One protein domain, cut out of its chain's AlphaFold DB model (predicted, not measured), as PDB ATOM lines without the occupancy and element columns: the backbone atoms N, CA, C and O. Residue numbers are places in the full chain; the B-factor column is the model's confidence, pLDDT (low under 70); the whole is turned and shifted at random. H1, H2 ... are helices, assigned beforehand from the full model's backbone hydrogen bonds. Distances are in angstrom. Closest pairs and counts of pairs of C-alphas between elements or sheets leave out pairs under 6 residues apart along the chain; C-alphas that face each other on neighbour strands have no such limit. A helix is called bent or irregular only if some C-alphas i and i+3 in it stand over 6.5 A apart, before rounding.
ATOM      1  N   PRO A 229     216.449 151.086 192.788       58.25
ATOM      2  CA  PRO A 229     217.610 151.851 192.299       58.25
ATOM      3  C   PRO A 229     217.246 153.045 191.404       58.25
ATOM      4  O   PRO A 229     217.731 154.155 191.619       58.25
ATOM      5  N   SER A 230     216.334 152.840 190.449       57.22
ATOM      6  CA  SER A 230     215.865 153.887 189.528       57.22
ATOM      7  C   SER A 230     215.079 154.979 190.247       57.22
ATOM      8  O   SER A 230     215.127 156.150 189.874       57.22
ATOM      9  N   GLY A 231     214.358 154.609 191.304       60.47
ATOM     10  CA  GLY A 231     213.596 155.573 192.064       60.47
ATOM     11  C   GLY A 231     214.478 156.416 192.995       60.47
ATOM     12  O   GLY A 231     214.336 157.638 193.032       60.47
ATOM     13  N   ARG A 232     215.492 155.817 193.634       65.75
ATOM     14  CA  ARG A 232     216.506 156.570 194.391       65.75
ATOM     15  C   ARG A 232     217.163 157.659 193.530       65.75
ATOM     16  O   ARG A 232     217.222 158.807 193.960       65.75
ATOM     17  N   GLN A 233     217.544 157.334 192.292       65.50
ATOM     18  CA  GLN A 233     218.120 158.307 191.351       65.50
ATOM     19  C   GLN A 233     217.142 159.428 190.960       65.50
ATOM     20  O   GLN A 233     217.533 160.596 190.917       65.50
ATOM     21  N   ALA A 234     215.867 159.111 190.711       62.69
ATOM     22  CA  ALA A 234     214.850 160.120 190.408       62.69
ATOM     23  C   ALA A 234     214.622 161.085 191.590       62.69
ATOM     24  O   ALA A 234     214.491 162.296 191.391       62.69
ATOM     25  N   LEU A 235     214.623 160.573 192.826       64.94
ATOM     26  CA  LEU A 235     214.473 161.378 194.042       64.94
ATOM     27  C   LEU A 235     215.692 162.279 194.295       64.94
ATOM     28  O   LEU A 235     215.522 163.478 194.526       64.94
ATOM     29  N   GLU A 236     216.907 161.732 194.195       69.19
ATOM     30  CA  GLU A 236     218.162 162.492 194.298       69.19
ATOM     31  C   GLU A 236     218.217 163.613 193.254       69.19
ATOM     32  O   GLU A 236     218.638 164.736 193.538       69.19
ATOM     33  N   GLN A 237     217.729 163.354 192.042       67.25
ATOM     34  CA  GLN A 237     217.661 164.366 190.999       67.25
ATOM     35  C   GLN A 237     216.619 165.455 191.272       67.25
ATOM     36  O   GLN A 237     216.934 166.633 191.081       67.25
ATOM     37  N   CYS A 238     215.413 165.090 191.723       66.12
ATOM     38  CA  CYS A 238     214.400 166.044 192.194       66.12
ATOM     39  C   CYS A 238     214.997 167.018 193.217       66.12
ATOM     40  O   CYS A 238     214.785 168.227 193.123       66.12
ATOM     41  N   GLN A 239     215.771 166.489 194.166       68.88
ATOM     42  CA  GLN A 239     216.430 167.267 195.213       68.88
ATOM     43  C   GLN A 239     217.588 168.122 194.672       68.88
ATOM     44  O   GLN A 239     217.752 169.261 195.099       68.88
ATOM     45  N   ARG A 240     218.367 167.610 193.708       70.56
ATOM     46  CA  ARG A 240     219.573 168.272 193.182       70.56
ATOM     47  C   ARG A 240     219.304 169.346 192.126       70.56
ATOM     48  O   ARG A 240     219.958 170.383 192.133       70.56
ATOM     49  N   LEU A 241     218.415 169.082 191.167       68.75
ATOM     50  CA  LEU A 241     218.188 169.951 189.997       68.75
ATOM     51  C   LEU A 241     216.881 170.752 190.071       68.75
ATOM     52  O   LEU A 241     216.648 171.640 189.242       68.75
ATOM     53  N   GLY A 242     216.041 170.442 191.058       67.88
ATOM     54  CA  GLY A 242     214.709 171.005 191.206       67.88
ATOM     55  C   GLY A 242     213.705 170.447 190.196       67.88
ATOM     56  O   GLY A 242     214.055 169.850 189.175       67.88
ATOM     57  N   ILE A 243     212.428 170.672 190.492       71.50
ATOM     58  CA  ILE A 243     211.302 170.216 189.673       71.50
ATOM     59  C   ILE A 243     210.967 171.290 188.635       71.50
ATOM     60  O   ILE A 243     210.876 172.476 188.960       71.50
ATOM     61  N   LYS A 244     210.812 170.889 187.371       79.56
ATOM     62  CA  LYS A 244     210.464 171.780 186.250       79.56
ATOM     63  C   LYS A 244     209.023 171.554 185.790       79.56
ATOM     64  O   LYS A 244     208.444 170.502 186.037       79.56
ATOM     65  N   GLY A 245     208.454 172.541 185.092       72.12
ATOM     66  CA  GLY A 245     207.124 172.427 184.473       72.12
ATOM     67  C   GLY A 245     207.103 171.597 183.183       72.12
ATOM     68  O   GLY A 245     206.049 171.146 182.761       72.12
ATOM     69  N   TYR A 246     208.263 171.386 182.563       81.19
ATOM     70  CA  TYR A 246     208.458 170.551 181.376       81.19
ATOM     71  C   TYR A 246     209.905 170.048 181.346       81.19
ATOM     72  O   TYR A 246     210.780 170.622 182.006       81.19
ATOM     73  N   LEU A 247     210.169 168.986 180.584       86.38
ATOM     74  CA  LEU A 247     211.518 168.453 180.431       86.38
ATOM     75  C   LEU A 247     212.331 169.363 179.517       86.38
ATOM     76  O   LEU A 247     211.993 169.589 178.353       86.38
ATOM     77  N   GLN A 248     213.423 169.890 180.063       84.50
ATOM     78  CA  GLN A 248     214.321 170.780 179.343       84.50
ATOM     79  C   GLN A 248     215.483 169.974 178.758       84.50
ATOM     80  O   GLN A 248     216.289 169.439 179.527       84.50
ATOM     81  N   PRO A 249     215.607 169.883 177.419       86.25
ATOM     82  CA  PRO A 249     216.792 169.291 176.822       86.25
ATOM     83  C   PRO A 249     218.028 170.130 177.198       86.25
ATOM     84  O   PRO A 249     217.959 171.364 177.215       86.25
ATOM     85  N   PRO A 250     219.179 169.498 177.487       87.38
ATOM     86  CA  PRO A 250     220.443 170.202 177.650       87.38
ATOM     87  C   PRO A 250     220.745 171.098 176.447       87.38
ATOM     88  O   PRO A 250     220.521 170.703 175.303       87.38
ATOM     89  N   ARG A 251     221.336 172.279 176.683       85.94
ATOM     90  CA  ARG A 251     221.703 173.222 175.605       85.94
ATOM     91  C   ARG A 251     222.584 172.582 174.525       85.94
ATOM     92  O   ARG A 251     222.480 172.942 173.358       85.94
ATOM     93  N   SER A 252     223.407 171.603 174.901       90.25
ATOM     94  CA  SER A 252     224.266 170.850 173.983       90.25
ATOM     95  C   SER A 252     223.499 170.036 172.937       90.25
ATOM     96  O   SER A 252     224.082 169.675 171.921       90.25
ATOM     97  N   TRP A 253     222.208 169.760 173.145       91.44
ATOM     98  CA  TRP A 253     221.392 168.995 172.200       91.44
ATOM     99  C   TRP A 253     220.886 169.833 171.021       91.44
ATOM    100  O   TRP A 253     220.362 169.249 170.082       91.44
ATOM    101  N   LYS A 254     221.059 171.167 171.046       88.88
ATOM    102  CA  LYS A 254     220.709 172.085 169.940       88.88
ATOM    103  C   LYS A 254     219.277 171.888 169.406       88.88
ATOM    104  O   LYS A 254     219.059 171.805 168.205       88.88
ATOM    105  N   VAL A 255     218.308 171.813 170.317       87.00
ATOM    106  CA  VAL A 255     216.883 171.607 170.009       87.00
ATOM    107  C   VAL A 255     216.181 172.953 169.806       87.00
ATOM    108  O   VAL A 255     216.299 173.837 170.658       87.00
ATOM    109  N   ASP A 256     215.429 173.108 168.715       83.81
ATOM    110  CA  ASP A 256     214.569 174.275 168.500       83.81
ATOM    111  C   ASP A 256     213.274 174.201 169.336       83.81
ATOM    112  O   ASP A 256     212.838 173.138 169.783       83.81
ATOM    113  N   PHE A 257     212.630 175.350 169.556       79.38
ATOM    114  CA  PHE A 257     211.458 175.437 170.432       79.38
ATOM    115  C   PHE A 257     210.271 174.581 169.961       79.38
ATOM    116  O   PHE A 257     209.579 174.008 170.803       79.38
ATOM    117  N   ARG A 258     210.023 174.473 168.647       80.94
ATOM    118  CA  ARG A 258     208.865 173.734 168.119       80.94
ATOM    119  C   ARG A 258     209.049 172.237 168.332       80.94
ATOM    120  O   ARG A 258     208.162 171.611 168.912       80.94
ATOM    121  N   THR A 259     210.217 171.701 167.979       86.50
ATOM    122  CA  THR A 259     210.563 170.290 168.216       86.50
ATOM    123  C   THR A 259     210.567 169.969 169.708       86.50
ATOM    124  O   THR A 259     210.007 168.961 170.131       86.50
ATOM    125  N   GLY A 260     211.115 170.857 170.545       88.12
ATOM    126  CA  GLY A 260     211.092 170.698 172.001       88.12
ATOM    127  C   GLY A 260     209.677 170.687 172.598       88.12
ATOM    128  O   GLY A 260     209.396 169.878 173.488       88.12
ATOM    129  N   LYS A 261     208.778 171.549 172.102       84.81
ATOM    130  CA  LYS A 261     207.361 171.596 172.504       84.81
ATOM    131  C   LYS A 261     206.624 170.324 172.075       84.81
ATOM    132  O   LYS A 261     205.932 169.727 172.896       84.81
ATOM    133  N   ALA A 262     206.813 169.882 170.831       87.81
ATOM    134  CA  ALA A 262     206.211 168.657 170.305       87.81
ATOM    135  C   ALA A 262     206.700 167.405 171.056       87.81
ATOM    136  O   ALA A 262     205.885 166.600 171.501       87.81
ATOM    137  N   ALA A 263     208.005 167.286 171.309       92.62
ATOM    138  CA  ALA A 263     208.573 166.175 172.071       92.62
ATOM    139  C   ALA A 263     208.032 166.117 173.508       92.62
ATOM    140  O   ALA A 263     207.667 165.049 173.997       92.62
ATOM    141  N   ASN A 264     207.921 167.265 174.189       91.19
ATOM    142  CA  ASN A 264     207.326 167.316 175.527       91.19
ATOM    143  C   ASN A 264     205.851 166.896 175.532       91.19
ATOM    144  O   ASN A 264     205.420 166.295 176.510       91.19
ATOM    145  N   ARG A 265     205.091 167.153 174.458       89.50
ATOM    146  CA  ARG A 265     203.709 166.665 174.320       89.50
ATOM    147  C   ARG A 265     203.658 165.134 174.264       89.50
ATOM    148  O   ARG A 265     202.860 164.539 174.980       89.50
ATOM    149  N   ILE A 266     204.547 164.508 173.487       92.19
ATOM    150  CA  ILE A 266     204.659 163.041 173.394       92.19
ATOM    151  C   ILE A 266     205.057 162.448 174.754       92.19
ATOM    152  O   ILE A 266     204.413 161.517 175.237       92.19
ATOM    153  N   VAL A 267     206.076 163.017 175.416       93.31
ATOM    154  CA  VAL A 267     206.482 162.556 176.754       93.31
ATOM    155  C   VAL A 267     205.352 162.739 177.762       93.31
ATOM    156  O   VAL A 267     205.080 161.816 178.519       93.31
ATOM    157  N   ALA A 268     204.666 163.883 177.773       90.88
ATOM    158  CA  ALA A 268     203.553 164.130 178.685       90.88
ATOM    159  C   ALA A 268     202.423 163.105 178.501       90.88
ATOM    160  O   ALA A 268     201.964 162.552 179.498       90.88
ATOM    161  N   ARG A 269     202.050 162.780 177.250       90.56
ATOM    162  CA  ARG A 269     201.071 161.723 176.924       90.56
ATOM    163  C   ARG A 269     201.486 160.372 177.504       90.56
ATOM    164  O   ARG A 269     200.655 159.660 178.059       90.56
ATOM    165  N   PHE A 270     202.770 160.023 177.419       92.50
ATOM    166  CA  PHE A 270     203.278 158.813 178.061       92.50
ATOM    167  C   PHE A 270     203.228 158.911 179.591       92.50
ATOM    168  O   PHE A 270     202.719 158.000 180.231       92.50
ATOM    169  N   LEU A 271     203.723 159.995 180.194       92.00
ATOM    170  CA  LEU A 271     203.801 160.145 181.653       92.00
ATOM    171  C   LEU A 271     202.434 160.053 182.347       92.00
ATOM    172  O   LEU A 271     202.369 159.573 183.478       92.00
ATOM    173  N   THR A 272     201.356 160.468 181.680       91.25
ATOM    174  CA  THR A 272     199.990 160.423 182.221       91.25
ATOM    175  C   THR A 272     199.209 159.154 181.863       91.25
ATOM    176  O   THR A 272     198.123 158.953 182.413       91.25
ATOM    177  N   SER A 273     199.745 158.271 181.011       91.75
ATOM    178  CA  SER A 273     199.103 157.007 180.615       91.75
ATOM    179  C   SER A 273     199.325 155.865 181.623       91.75
ATOM    180  O   SER A 273     200.216 155.932 182.472       91.75
ATOM    181  N   ASP A 274     198.570 154.769 181.510       89.75
ATOM    182  CA  ASP A 274     198.852 153.496 182.202       89.75
ATOM    183  C   ASP A 274     199.840 152.592 181.434       89.75
ATOM    184  O   ASP A 274     200.231 151.535 181.938       89.75
ATOM    185  N   ALA A 275     200.316 153.029 180.258       91.88
ATOM    186  CA  ALA A 275     201.293 152.293 179.460       91.88
ATOM    187  C   ALA A 275     202.601 152.070 180.234       91.88
ATOM    188  O   ALA A 275     203.130 152.987 180.876       91.88
ATOM    189  N   ARG A 276     203.116 150.839 180.149       89.62
ATOM    190  CA  ARG A 276     204.343 150.411 180.835       89.62
ATOM    191  C   ARG A 276     205.600 150.659 180.007       89.62
ATOM    192  O   ARG A 276     206.645 150.986 180.560       89.62
ATOM    193  N   ASP A 277     205.460 150.590 178.693       91.38
ATOM    194  CA  ASP A 277     206.516 150.903 177.746       91.38
ATOM    195  C   ASP A 277     206.253 152.250 177.084       91.38
ATOM    196  O   ASP A 277     205.106 152.693 176.960       91.38
ATOM    197  N   PHE A 278     207.333 152.913 176.665       91.12
ATOM    198  CA  PHE A 278     207.202 154.129 175.876       91.12
ATOM    199  C   PHE A 278     206.475 153.775 174.568       91.12
ATOM    200  O   PHE A 278     206.900 152.826 173.902       91.12
ATOM    201  N   PRO A 279     205.379 154.473 174.218       87.94
ATOM    202  CA  PRO A 279     204.540 154.092 173.089       87.94
ATOM    203  C   PRO A 279     205.335 154.155 171.788       87.94
ATOM    204  O   PRO A 279     206.243 154.977 171.667       87.94
ATOM    205  N   ALA A 280     204.966 153.312 170.819       89.56
ATOM    206  CA  ALA A 280     205.453 153.446 169.452       89.56
ATOM    207  C   ALA A 280     205.076 154.823 168.874       89.56
ATOM    208  O   ALA A 280     204.208 155.520 169.404       89.56
ATOM    209  N   ARG A 281     205.752 155.228 167.797       90.75
ATOM    210  CA  ARG A 281     205.467 156.497 167.126       90.75
ATOM    211  C   ARG A 281     204.093 156.431 166.457       90.75
ATOM    212  O   ARG A 281     203.883 155.531 165.648       90.75
ATOM    213  N   ASP A 282     203.219 157.387 166.763       85.19
ATOM    214  CA  ASP A 282     201.954 157.564 166.045       85.19
ATOM    215  C   ASP A 282     202.214 158.208 164.671       85.19
ATOM    216  O   ASP A 282     203.167 158.975 164.515       85.19
ATOM    217  N   ASP A 283     201.360 157.946 163.680       81.69
ATOM    218  CA  ASP A 283     201.525 158.492 162.320       81.69
ATOM    219  C   ASP A 283     201.507 160.035 162.284       81.69
ATOM    220  O   ASP A 283     202.182 160.647 161.454       81.69
ATOM    221  N   ASP A 284     200.799 160.660 163.230       81.00
ATOM    222  CA  ASP A 284     200.697 162.118 163.379       81.00
ATOM    223  C   ASP A 284     201.904 162.755 164.101       81.00
ATOM    224  O   ASP A 284     202.030 163.986 164.157       81.00
ATOM    225  N   ASP A 285     202.793 161.948 164.690       83.88
ATOM    226  CA  ASP A 285     203.958 162.446 165.418       83.88
ATOM    227  C   ASP A 285     205.140 162.718 164.469       83.88
ATOM    228  O   ASP A 285     205.655 161.837 163.769       83.88
ATOM    229  N   ASP A 286     205.655 163.951 164.515       88.44
ATOM    230  CA  ASP A 286     206.912 164.310 163.856       88.44
ATOM    231  C   ASP A 286     208.055 163.390 164.332       88.44
ATOM    232  O   ASP A 286     208.260 163.189 165.532       88.44
ATOM    233  N   GLY A 287     208.808 162.822 163.385       91.25
ATOM    234  CA  GLY A 287     209.852 161.837 163.688       91.25
ATOM    235  C   GLY A 287     210.952 162.389 164.594       91.25
ATOM    236  O   GLY A 287     211.337 161.736 165.564       91.25
ATOM    237  N   ALA A 288     211.400 163.624 164.348       91.62
ATOM    238  CA  ALA A 288     212.433 164.256 165.163       91.62
ATOM    239  C   ALA A 288     211.924 164.570 166.579       91.62
ATOM    240  O   ALA A 288     212.653 164.394 167.562       91.62
ATOM    241  N   ALA A 289     210.664 164.996 166.706       93.44
ATOM    242  CA  ALA A 289     210.013 165.191 167.995       93.44
ATOM    243  C   ALA A 289     209.879 163.875 168.778       93.44
ATOM    244  O   ALA A 289     210.143 163.860 169.983       93.44
ATOM    245  N   TYR A 290     209.519 162.774 168.114       95.44
ATOM    246  CA  TYR A 290     209.417 161.453 168.736       95.44
ATOM    247  C   TYR A 290     210.777 160.936 169.229       95.44
ATOM    248  O   TYR A 290     210.909 160.563 170.399       95.44
ATOM    249  N   ASP A 291     211.820 160.998 168.398       95.00
ATOM    250  CA  ASP A 291     213.174 160.581 168.788       95.00
ATOM    251  C   ASP A 291     213.694 161.395 169.978       95.00
ATOM    252  O   ASP A 291     214.278 160.861 170.934       95.00
ATOM    253  N   LEU A 292     213.435 162.706 169.964       95.69
ATOM    254  CA  LEU A 292     213.747 163.576 171.088       95.69
ATOM    255  C   LEU A 292     212.940 163.199 172.338       95.69
ATOM    256  O   LEU A 292     213.505 163.210 173.431       95.69
ATOM    257  N   ALA A 293     211.662 162.845 172.207       95.75
ATOM    258  CA  ALA A 293     210.811 162.430 173.321       95.75
ATOM    259  C   ALA A 293     211.346 161.161 174.005       95.75
ATOM    260  O   ALA A 293     211.523 161.146 175.228       95.75
ATOM    261  N   VAL A 294     211.715 160.141 173.223       95.56
ATOM    262  CA  VAL A 294     212.366 158.916 173.725       95.56
ATOM    263  C   VAL A 294     213.665 159.261 174.458       95.56
ATOM    264  O   VAL A 294     213.927 158.773 175.565       95.56
ATOM    265  N   ARG A 295     214.490 160.137 173.871       95.31
ATOM    266  CA  ARG A 295     215.758 160.574 174.470       95.31
ATOM    267  C   ARG A 295     215.551 161.354 175.772       95.31
ATOM    268  O   ARG A 295     216.305 161.134 176.724       95.31
ATOM    269  N   LEU A 296     214.551 162.235 175.829       94.25
ATOM    270  CA  LEU A 296     214.171 162.998 177.021       94.25
ATOM    271  C   LEU A 296     213.715 162.068 178.146       94.25
ATOM    272  O   LEU A 296     214.230 162.184 179.257       94.25
ATOM    273  N   TRP A 297     212.824 161.115 177.859       93.25
ATOM    274  CA  TRP A 297     212.361 160.136 178.845       93.25
ATOM    275  C   TRP A 297     213.520 159.322 179.429       93.25
ATOM    276  O   TRP A 297     213.700 159.290 180.645       93.25
ATOM    277  N   ARG A 298     214.381 158.750 178.578       91.19
ATOM    278  CA  ARG A 298     215.559 157.983 179.028       91.19
ATOM    279  C   ARG A 298     216.529 158.824 179.859       91.19
ATOM    280  O   ARG A 298     217.161 158.309 180.779       91.19
ATOM    281  N   ALA A 299     216.698 160.103 179.527       89.75
ATOM    282  CA  ALA A 299     217.549 161.006 180.294       89.75
ATOM    283  C   ALA A 299     216.932 161.370 181.654       89.75
ATOM    284  O   ALA A 299     217.662 161.426 182.642       89.75
ATOM    285  N   ALA A 300     215.616 161.584 181.711       87.88
ATOM    286  CA  ALA A 300     214.885 161.858 182.946       87.88
ATOM    287  C   ALA A 300     214.890 160.639 183.882       87.88
ATOM    288  O   ALA A 300     215.227 160.763 185.054       87.88
ATOM    289  N   GLN A 301     214.607 159.448 183.348       83.12
ATOM    290  CA  GLN A 301     214.629 158.194 184.104       83.12
ATOM    291  C   GLN A 301     216.017 157.891 184.689       83.12
ATOM    292  O   GLN A 301     216.125 157.383 185.797       83.12
ATOM    293  N   ALA A 302     217.079 158.224 183.950       82.06
ATOM    294  CA  ALA A 302     218.463 157.956 184.335       82.06
ATOM    295  C   ALA A 302     219.115 159.062 185.183       82.06
ATOM    296  O   ALA A 302     220.341 159.101 185.269       82.06
ATOM    297  N   GLY A 303     218.368 160.020 185.735       79.06
ATOM    298  CA  GLY A 303     219.000 161.005 186.615       79.06
ATOM    299  C   GLY A 303     219.818 162.089 185.888       79.06
ATOM    300  O   GLY A 303     220.641 162.763 186.517       79.06
ATOM    301  N   ARG A 304     219.660 162.270 184.562       84.19
ATOM    302  CA  ARG A 304     220.545 163.124 183.727       84.19
ATOM    303  C   ARG A 304     220.015 164.530 183.436       84.19
ATOM    304  O   ARG A 304     220.819 165.420 183.173       84.19
ATOM    305  N   ILE A 305     218.701 164.754 183.503       86.38
ATOM    306  CA  ILE A 305     218.064 166.076 183.308       86.38
ATOM    307  C   ILE A 305     217.046 166.383 184.406       86.38
ATOM    308  O   ILE A 305     216.438 165.467 184.936       86.38
ATOM    309  N   ALA A 306     216.817 167.659 184.725       84.06
ATOM    310  CA  ALA A 306     215.782 168.030 185.693       84.06
ATOM    311  C   ALA A 306     214.413 167.448 185.293       84.06
ATOM    312  O   ALA A 306     214.056 167.454 184.112       84.06
ATOM    313  N   ILE A 307     213.665 166.949 186.278       85.06
ATOM    314  CA  ILE A 307     212.432 166.189 186.047       85.06
ATOM    315  C   ILE A 307     211.184 166.983 186.437       85.06
ATOM    316  O   ILE A 307     211.259 167.989 187.144       85.06
ATOM    317  N   THR A 308     210.027 166.541 185.950       87.50
ATOM    318  CA  THR A 308     208.715 167.072 186.347       87.50
ATOM    319  C   THR A 308     208.095 166.206 187.445       87.50
ATOM    320  O   THR A 308     208.588 165.115 187.745       87.50
ATOM    321  N   HIS A 309     206.984 166.668 188.027       86.25
ATOM    322  CA  HIS A 309     206.219 165.871 188.987       86.25
ATOM    323  C   HIS A 309     205.721 164.538 188.399       86.25
ATOM    324  O   HIS A 309     205.685 163.524 189.094       86.25
ATOM    325  N   ASP A 310     205.396 164.514 187.107       89.75
ATOM    326  CA  ASP A 310     204.837 163.326 186.460       89.75
ATOM    327  C   ASP A 310     205.898 162.272 186.121       89.75
ATOM    328  O   ASP A 310     205.573 161.092 186.014       89.75
ATOM    329  N   VAL A 311     207.180 162.650 186.030       89.44
ATOM    330  CA  VAL A 311     208.269 161.683 185.805       89.44
ATOM    331  C   VAL A 311     208.360 160.695 186.955       89.44
ATOM    332  O   VAL A 311     208.315 159.488 186.728       89.44
ATOM    333  N   TYR A 312     208.480 161.175 188.193       87.31
ATOM    334  CA  TYR A 312     208.609 160.258 189.323       87.31
ATOM    335  C   TYR A 312     207.289 159.531 189.613       87.31
ATOM    336  O   TYR A 312     207.319 158.415 190.122       87.31
ATOM    337  N   LEU A 313     206.135 160.124 189.272       90.81
ATOM    338  CA  LEU A 313     204.842 159.442 189.340       90.81
ATOM    339  C   LEU A 313     204.815 158.251 188.375       90.81
ATOM    340  O   LEU A 313     204.446 157.151 188.784       90.81
ATOM    341  N   LYS A 314     205.262 158.446 187.128       92.06
ATOM    342  CA  LYS A 314     205.388 157.361 186.152       92.06
ATOM    343  C   LYS A 314     206.393 156.312 186.623       92.06
ATOM    344  O   LYS A 314     206.067 155.135 186.607       92.06
ATOM    345  N   VAL A 315     207.573 156.707 187.109       88.69
ATOM    346  CA  VAL A 315     208.558 155.758 187.669       88.69
ATOM    347  C   VAL A 315     207.953 154.937 188.813       88.69
ATOM    348  O   VAL A 315     208.168 153.729 188.869       88.69
ATOM    349  N   TYR A 316     207.165 155.562 189.691       89.81
ATOM    350  CA  TYR A 316     206.449 154.863 190.757       89.81
ATOM    351  C   TYR A 316     205.437 153.858 190.203       89.81
ATOM    352  O   TYR A 316     205.455 152.708 190.621       89.81
ATOM    353  N   GLN A 317     204.611 154.258 189.231       92.62
ATOM    354  CA  GLN A 317     203.647 153.375 188.565       92.62
ATOM    355  C   GLN A 317     204.330 152.172 187.895       92.62
ATOM    356  O   GLN A 317     203.886 151.039 188.083       92.62
ATOM    357  N   LEU A 318     205.439 152.391 187.183       91.38
ATOM    358  CA  LEU A 318     206.235 151.325 186.564       91.38
ATOM    359  C   LEU A 318     206.836 150.359 187.596       91.38
ATOM    360  O   LEU A 318     207.022 149.182 187.302       91.38
ATOM    361  N   GLY A 319     207.107 150.845 188.809       88.25
ATOM    362  CA  GLY A 319     207.600 150.043 189.927       88.25
ATOM    363  C   GLY A 319     206.570 149.094 190.546       88.25
ATOM    364  O   GLY A 319     206.951 148.323 191.420       88.25
ATOM    365  N   ARG A 320     205.301 149.133 190.109       89.62
ATOM    366  CA  ARG A 320     204.191 148.298 190.612       89.62
ATOM    367  C   ARG A 320     204.102 148.297 192.145       89.62
ATOM    368  O   ARG A 320     204.349 147.275 192.784       89.62
TER     369      ARG A 320
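AT A GLANCE: This is residues 229 to 320 of the 738 residues of the protein "DNA helicase" of Plasmodiophora brassicae (UniProt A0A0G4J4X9). Two long helices, H2 and H3, pack crosswise as the core, and a second pair, H1 and H4, lies side by side in opposite directions near the last residues of H3, set across its line. Two long stretches have no named element: residues 242 to 256, which link H1 to H2 and whose C-alphas lie 6 to 17 A from the mean of all C-alphas, and residues 273 to 286, which link H2 to H3 and whose C-alphas lie 10 to 20 A from it. The printed part has 92 residues with four named helices, in the order H1, H2, H3, H4, and no named strand; the class is all helix, the named elements being helices alone. The whole is compact, with a radius of gyration of the C-alphas of 12.6 A, and the C-alphas span 34 by 30 by 18 A.

HOW THE PARTS SIT: H1, residues 229 to 241, touches H4, residues 309 to 318, with residues 230 to 235 alone; their closest C-alphas, those of Ala 234 and Tyr 312, are 6.3 A apart. These two run opposite ways at a shallow tilt of 5 degrees. H1 and H3, residues 287 to 301, only just touch, with 3 pairs of C-alphas within 8 A, the closest those of Ala 234 and Gln 301 at 6.6 A; they are about perpendicular, at 84 degrees. H1 and H2, residues 257 to 272, are apart. H2 touches H3 with 19 pairs of C-alphas within 8 A, the closest those of Ala 263 and Ala 289 at 4.4 A, at a steep tilt of 56 degrees, the same way. H2 touches H4 with residues 268 to 272 alone, the closest C-alphas being those of Leu 271 and Lys 314 at 5.5 A; the tilt is steep, 43 degrees, the same way. H3 and H4 only just touch, with 3 pairs within 8 A, the closest C-alphas those of Ala 300 and Val 311 at 7.2 A, about perpendicular at 79 degrees. The helix packing is mostly crossed: of the five pairs that touch, one is at a shallow tilt. In H1, H2, H3 and H4 every O i to N i+4 pair is within hydrogen-bond range.

IN THESE COORDINATES: H1 begins at C-alpha 229, (217.610, 151.851, 192.299), and is 18.3 A long from first to last C-alpha. H2 begins at C-alpha 257, (211.458, 175.437, 170.432), and is 22.3 A long. H3 is 21.3 A long. H4 is 14.7 A long and ends at C-alpha 318, (206.235, 151.325, 186.564); it is neither bent nor irregular, but only just: C-alphas 309 and 312 are 6.1 A apart.

THE WHOLE: The two C-alphas farthest apart, those of Gln 239 and Asp 283, are 37.2 A apart. The printed part has no cut. The links H1 to H2, 15 residues, and H2 to H3, 14 residues, are long; that from H3 to H4, 7 residues, is short. The mean pLDDT of the printed part is 84.8; residues 229 to 239 and 241 to 242 are under 70, and H1 has a mean of 65.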